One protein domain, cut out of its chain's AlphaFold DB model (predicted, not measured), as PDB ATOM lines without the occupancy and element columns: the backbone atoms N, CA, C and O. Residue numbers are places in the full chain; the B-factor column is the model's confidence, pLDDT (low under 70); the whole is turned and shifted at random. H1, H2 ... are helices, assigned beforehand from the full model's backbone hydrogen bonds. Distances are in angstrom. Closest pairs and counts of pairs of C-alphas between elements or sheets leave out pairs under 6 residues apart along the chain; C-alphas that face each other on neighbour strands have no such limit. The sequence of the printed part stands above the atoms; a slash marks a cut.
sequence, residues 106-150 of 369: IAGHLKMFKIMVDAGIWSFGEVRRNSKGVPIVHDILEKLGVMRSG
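Overview. This is residues 106 to 150 of the 369 residues of the protein "Zn(2)-C6 fungal-type domain-containing protein" of Golovinomyces cichoracearum (UniProt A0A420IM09). Two helices of unequal length make a V, closest at their first residues, and a long loop, residues 119 to 136, swings from the end of H1 round to the start of H2. After H2 a short tail, residues 144 to 150, trails off. The printed part has 45 residues with two named helices, H1 then H2, and no named strand; the class is all helix, though under half of the residues, 20, are in named elements. The whole is compact, with a radius of gyration of the C-alphas of 10.4 A and spans of 32 by 24 by 19 A.

Along the chain. H1 runs from Ile 106, C-alpha at (-34.202, -49.580, -35.611), to Asp 118, 18.2 A from first to last C-alpha. H2 runs from Val 137 to Lys 143, C-alpha at (-45.959, -42.783, -42.457), 9.9 A.

Arrangement. H1 and H2 touch; their closest C-alphas, those of Ile 106 and Val 137, are 6.6 A apart. They run the same way at a steep tilt of 54 degrees. In H1 and H2 every O i to N i+4 pair is within hydrogen-bond range.

Size, cuts and confidence. The two C-alphas farthest apart, those of Ala 119 and Gly 150, are 32.6 A apart. The printed part has no cut. The link from H1 to H2, 18 residues, is long. The mean pLDDT of the printed part is 92.1; residues 148 to 150 are under 70.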
ATOM      1  N   ILE A 106     -34.475 -49.934 -34.206       94.69
ATOM      2  CA  ILE A 106     -34.202 -49.580 -35.611       94.69
ATOM      3  C   ILE A 106     -34.235 -50.833 -36.500       94.69
ATOM      4  O   ILE A 106     -34.982 -50.874 -37.478       94.69
ATOM      5  N   ALA A 107     -33.506 -51.890 -36.128       94.44
ATOM      6  CA  ALA A 107     -33.508 -53.155 -36.864       94.44
ATOM      7  C   ALA A 107     -34.898 -53.825 -36.904       94.44
ATOM      8  O   ALA A 107     -35.298 -54.349 -37.944       94.44
ATOM      9  N   GLY A 108     -35.649 -53.773 -35.799       95.31
ATOM     10  CA  GLY A 108     -37.011 -54.300 -35.697       95.31
ATOM     11  C   GLY A 108     -37.992 -53.603 -36.642       95.31
ATOM     12  O   GLY A 108     -38.677 -54.280 -37.406       95.31
ATOM     13  N   HIS A 109     -38.009 -52.265 -36.664       95.00
ATOM     14  CA  HIS A 109     -38.875 -51.492 -37.564       95.00
ATOM     15  C   HIS A 109     -38.519 -51.724 -39.039       95.00
ATOM     16  O   HIS A 109     -39.414 -51.950 -39.850       95.00
ATOM     17  N   LEU A 110     -37.225 -51.765 -39.386       96.12
ATOM     18  CA  LEU A 110     -36.770 -52.097 -40.745       96.12
ATOM     19  C   LEU A 110     -37.202 -53.507 -41.174       96.12
ATOM     20  O   LEU A 110     -37.633 -53.707 -42.311       96.12
ATOM     21  N   LYS A 111     -37.113 -54.491 -40.270       96.75
ATOM     22  CA  LYS A 111     -37.535 -55.870 -40.545       96.75
ATOM     23  C   LYS A 111     -39.057 -55.992 -40.658       96.75
ATOM     24  O   LYS A 111     -39.516 -56.703 -41.549       96.75
ATOM     25  N   MET A 112     -39.817 -55.288 -39.819       96.38
ATOM     26  CA  MET A 112     -41.280 -55.242 -39.891       96.38
ATOM     27  C   MET A 112     -41.747 -54.591 -41.196       96.38
ATOM     28  O   MET A 112     -42.548 -55.179 -41.913       96.38
ATOM     29  N   PHE A 113     -41.176 -53.438 -41.565       96.81
ATOM     30  CA  PHE A 113     -41.430 -52.787 -42.853       96.81
ATOM     31  C   PHE A 113     -41.142 -53.721 -44.032       96.81
ATOM     32  O   PHE A 113     -41.998 -53.881 -44.899       96.81
ATOM     33  N   LYS A 114     -39.990 -54.411 -44.033       96.62
ATOM     34  CA  LYS A 114     -39.698 -55.398 -45.080       96.62
ATOM     35  C   LYS A 114     -40.748 -56.514 -45.134       96.62
ATOM     36  O   LYS A 114     -41.162 -56.857 -46.230       96.62
ATOM     37  N   ILE A 115     -41.209 -57.046 -44.001       97.44
ATOM     38  CA  ILE A 115     -42.273 -58.069 -43.987       97.44
ATOM     39  C   ILE A 115     -43.589 -57.513 -44.560       97.44
ATOM     40  O   ILE A 115     -44.224 -58.190 -45.361       97.44
ATOM     41  N   MET A 116     -43.975 -56.281 -44.210       96.75
ATOM     42  CA  MET A 116     -45.198 -55.650 -44.729       96.75
ATOM     43  C   MET A 116     -45.140 -55.386 -46.243       96.75
ATOM     44  O   MET A 116     -46.151 -55.538 -46.926       96.75
ATOM     45  N   VAL A 117     -43.967 -55.034 -46.779       95.56
ATOM     46  CA  VAL A 117     -43.749 -54.871 -48.228       95.56
ATOM     47  C   VAL A 117     -43.680 -56.223 -48.942       95.56
ATOM     48  O   VAL A 117     -44.357 -56.399 -49.949       95.56
ATOM     49  N   ASP A 118     -42.931 -57.193 -48.407       96.44
ATOM     50  CA  ASP A 118     -42.808 -58.546 -48.975       96.44
ATOM     51  C   ASP A 118     -44.166 -59.278 -49.030       96.44
ATOM     52  O   ASP A 118     -44.378 -60.117 -49.902       96.44
ATOM     53  N   ALA A 119     -45.089 -58.954 -48.115       97.19
ATOM     54  CA  ALA A 119     -46.456 -59.478 -48.074       97.19
ATOM     55  C   ALA A 119     -47.494 -58.610 -48.822       97.19
ATOM     56  O   ALA A 119     -48.674 -58.948 -48.815       97.19
ATOM     57  N   GLY A 120     -47.095 -57.488 -49.434       95.56
ATOM     58  CA  GLY A 120     -47.994 -56.604 -50.193       95.56
ATOM     59  C   GLY A 120     -49.018 -55.810 -49.365       95.56
ATOM     60  O   GLY A 120     -49.907 -55.193 -49.941       95.56
ATOM     61  N   ILE A 121     -48.904 -55.798 -48.032       96.69
ATOM     62  CA  ILE A 121     -49.862 -55.142 -47.115       96.69
ATOM     63  C   ILE A 121     -49.482 -53.699 -46.744       96.69
ATOM     64  O   ILE A 121     -50.210 -53.033 -46.010       96.69
ATOM     65  N   TRP A 122     -48.340 -53.196 -47.220       95.94
ATOM     66  CA  TRP A 122     -47.903 -51.820 -46.967       95.94
ATOM     67  C   TRP A 122     -48.640 -50.809 -47.863       95.94
ATOM     68  O   TRP A 122     -48.334 -50.676 -49.047       95.94
ATOM     69  N   SER A 123     -49.579 -50.057 -47.282       93.25
ATOM     70  CA  SER A 123     -50.429 -49.086 -47.991       93.25
ATOM     71  C   SER A 123     -49.980 -47.619 -47.890       93.25
ATOM     72  O   SER A 123     -50.467 -46.781 -48.646       93.25
ATOM     73  N   PHE A 124     -49.029 -47.275 -47.012       92.12
ATOM     74  CA  PHE A 124     -48.656 -45.883 -46.678       92.12
ATOM     75  C   PHE A 124     -47.718 -45.193 -47.707       92.12
ATOM     76  O   PHE A 124     -46.873 -44.353 -47.366       92.12
ATOM     77  N   GLY A 125     -47.845 -45.558 -48.988       91.25
ATOM     78  CA  GLY A 125     -47.044 -45.050 -50.108       91.25
ATOM     79  C   GLY A 125     -45.556 -45.424 -50.050       91.25
ATOM     80  O   GLY A 125     -45.093 -46.085 -49.119       91.25
ATOM     81  N   GLU A 126     -44.772 -44.994 -51.043       93.38
ATOM     82  CA  GLU A 126     -43.337 -45.308 -51.083       93.38
ATOM     83  C   GLU A 126     -42.567 -44.672 -49.911       93.38
ATOM     84  O   GLU A 126     -42.785 -43.510 -49.571       93.38
ATOM     85  N   VAL A 127     -41.659 -45.453 -49.315       95.62
ATOM     86  CA  VAL A 127     -40.741 -45.048 -48.242       95.62
ATOM     87  C   VAL A 127     -39.409 -44.576 -48.818       95.62
ATOM     88  O   VAL A 127     -38.763 -45.284 -49.599       95.62
ATOM     89  N   ARG A 128     -38.957 -43.403 -48.371       95.69
ATOM     90  CA  ARG A 128     -37.674 -42.802 -48.753       95.69
ATOM     91  C   ARG A 128     -36.503 -43.670 -48.291       95.69
ATOM     92  O   ARG A 128     -36.466 -44.170 -47.163       95.69
ATOM     93  N   ARG A 129     -35.506 -43.823 -49.163       95.56
ATOM     94  CA  ARG A 129     -34.284 -44.603 -48.914       95.56
ATOM     95  C   ARG A 129     -33.081 -43.671 -48.792       95.56
ATOM     96  O   ARG A 129     -33.063 -42.596 -49.384       95.56
ATOM     97  N   ASN A 130     -32.084 -44.074 -48.010       94.12
ATOM     98  CA  ASN A 130     -30.808 -43.365 -47.922       94.12
ATOM     99  C   ASN A 130     -29.896 -43.694 -49.122       94.12
ATOM    100  O   ASN A 130     -30.211 -44.553 -49.946       94.12
ATOM    101  N   SER A 131     -28.717 -43.068 -49.184       95.94
ATOM    102  CA  SER A 131     -27.704 -43.290 -50.233       95.94
ATOM    103  C   SER A 131     -27.161 -44.727 -50.331       95.94
ATOM    104  O   SER A 131     -26.454 -45.046 -51.282       95.94
ATOM    105  N   LYS A 132     -27.494 -45.611 -49.379       94.44
ATOM    106  CA  LYS A 132     -27.164 -47.047 -49.388       94.44
ATOM    107  C   LYS A 132     -28.362 -47.925 -49.790       94.44
ATOM    108  O   LYS A 132     -28.314 -49.137 -49.603       94.44
ATOM    109  N   GLY A 133     -29.460 -47.330 -50.267       93.25
ATOM    110  CA  GLY A 133     -30.698 -48.031 -50.625       93.25
ATOM    111  C   GLY A 133     -31.512 -48.550 -49.432       93.25
ATOM    112  O   GLY A 133     -32.520 -49.226 -49.630       93.25
ATOM    113  N   VAL A 134     -31.118 -48.244 -48.191       93.44
ATOM    114  CA  VAL A 134     -31.827 -48.697 -46.985       93.44
ATOM    115  C   VAL A 134     -32.981 -47.728 -46.690       93.44
ATOM    116  O   VAL A 134     -32.738 -46.518 -46.666       93.44
ATOM    117  N   PRO A 135     -34.222 -48.205 -46.462       95.94
ATOM    118  CA  PRO A 135     -35.347 -47.340 -46.107       95.94
ATOM    119  C   PRO A 135     -35.092 -46.617 -44.776       95.94
ATOM    120  O   PRO A 135     -34.468 -47.163 -43.864       95.94
ATOM    121  N   ILE A 136     -35.543 -45.369 -44.670       95.88
ATOM    122  CA  ILE A 136     -35.269 -44.509 -43.514       95.88
ATOM    123  C   ILE A 136     -36.306 -44.785 -42.417       95.88
ATOM    124  O   ILE A 136     -37.501 -44.626 -42.637       95.88
ATOM    125  N   VAL A 137     -35.861 -45.160 -41.210       95.62
ATOM    126  CA  VAL A 137     -36.775 -45.499 -40.094       95.62
ATOM    127  C   VAL A 137     -37.693 -44.339 -39.714       95.62
ATOM    128  O   VAL A 137     -38.868 -44.572 -39.459       95.62
ATOM    129  N   HIS A 138     -37.199 -43.101 -39.733       93.94
ATOM    130  CA  HIS A 138     -38.031 -41.924 -39.472       93.94
ATOM    131  C   HIS A 138     -39.171 -41.777 -40.490       93.94
ATOM    132  O   HIS A 138     -40.294 -41.517 -40.092       93.94
ATOM    133  N   ASP A 139     -38.907 -42.052 -41.770       94.75
ATOM    134  CA  ASP A 139     -39.895 -42.003 -42.858       94.75
ATOM    135  C   ASP A 139     -40.974 -43.090 -42.686       94.75
ATOM    136  O   ASP A 139     -42.165 -42.832 -42.848       94.75
ATOM    137  N   ILE A 140     -40.573 -44.296 -42.255       94.94
ATOM    138  CA  ILE A 140     -41.493 -45.389 -41.889       94.94
ATOM    139  C   ILE A 140     -42.372 -44.982 -40.693       94.94
ATOM    140  O   ILE A 140     -43.580 -45.203 -40.719       94.94
ATOM    141  N   LEU A 141     -41.784 -44.401 -39.642       93.94
ATOM    142  CA  LEU A 141     -42.497 -44.002 -38.420       93.94
ATOM    143  C   LEU A 141     -43.422 -42.795 -38.631       93.94
ATOM    144  O   LEU A 141     -44.489 -42.736 -38.025       93.94
ATOM    145  N   GLU A 142     -43.036 -41.857 -39.494       93.19
ATOM    146  CA  GLU A 142     -43.848 -40.725 -39.950       93.19
ATOM    147  C   GLU A 142     -45.074 -41.221 -40.732       93.19
ATOM    148  O   GLU A 142     -46.206 -40.877 -40.397       93.19
ATOM    149  N   LYS A 143     -44.877 -42.142 -41.685       92.88
ATOM    150  CA  LYS A 143     -45.959 -42.783 -42.457       92.88
ATOM    151  C   LYS A 143     -46.904 -43.650 -41.623       92.88
ATOM    152  O   LYS A 143     -48.073 -43.770 -41.972       92.88
ATOM    153  N   LEU A 144     -46.416 -44.222 -40.523       92.31
ATOM    154  CA  LEU A 144     -47.230 -44.926 -39.525       92.31
ATOM    155  C   LEU A 144     -47.898 -43.980 -38.503       92.31
ATOM    156  O   LEU A 144     -48.557 -44.459 -37.584       92.31
ATOM    157  N   GLY A 145     -47.715 -42.658 -38.613       89.19
ATOM    158  CA  GLY A 145     -48.277 -41.663 -37.688       89.19
ATOM    159  C   GLY A 145     -47.647 -41.649 -36.287       89.19
ATOM    160  O   GLY A 145     -48.142 -40.959 -35.399       89.19
ATOM    161  N   VAL A 146     -46.560 -42.397 -36.071       88.56
ATOM    162  CA  VAL A 146     -45.876 -42.529 -34.771       88.56
ATOM    163  C   VAL A 146     -45.018 -41.298 -34.471       88.56
ATOM    164  O   VAL A 146     -44.932 -40.864 -33.323       88.56
ATOM    165  N   MET A 147     -44.389 -40.710 -35.493       79.81
ATOM    166  CA  MET A 147     -43.658 -39.448 -35.353       79.81
ATOM    167  C   MET A 147     -44.596 -38.256 -35.571       79.81
ATOM    168  O   MET A 147     -44.942 -37.926 -36.701       79.81
ATOM    169  N   ARG A 148     -44.983 -37.591 -34.476       67.81
ATOM    170  CA  ARG A 148     -45.725 -36.321 -34.507       67.81
ATOM    171  C   ARG A 148     -44.760 -35.140 -34.630       67.81
ATOM    172  O   ARG A 148     -43.874 -34.977 -33.792       67.81
ATOM    173  N   SER A 149     -44.963 -34.289 -35.632       58.66
ATOM    174  CA  SER A 149     -44.128 -33.105 -35.870       58.66
ATOM    175  C   SER A 149     -44.409 -31.972 -34.874       58.66
ATOM    176  O   SER A 149     -45.223 -31.089 -35.121       58.66
ATOM    177  N   GLY A 150     -43.690 -31.987 -33.749       53.38
ATOM    178  CA  GLY A 150     -43.333 -30.803 -32.955       53.38
ATOM    179  C   GLY A 150     -44.379 -30.188 -32.012       53.38
ATOM    180  O   GLY A 150     -43.978 -29.601 -31.014       53.38
TER     181      GLY A 150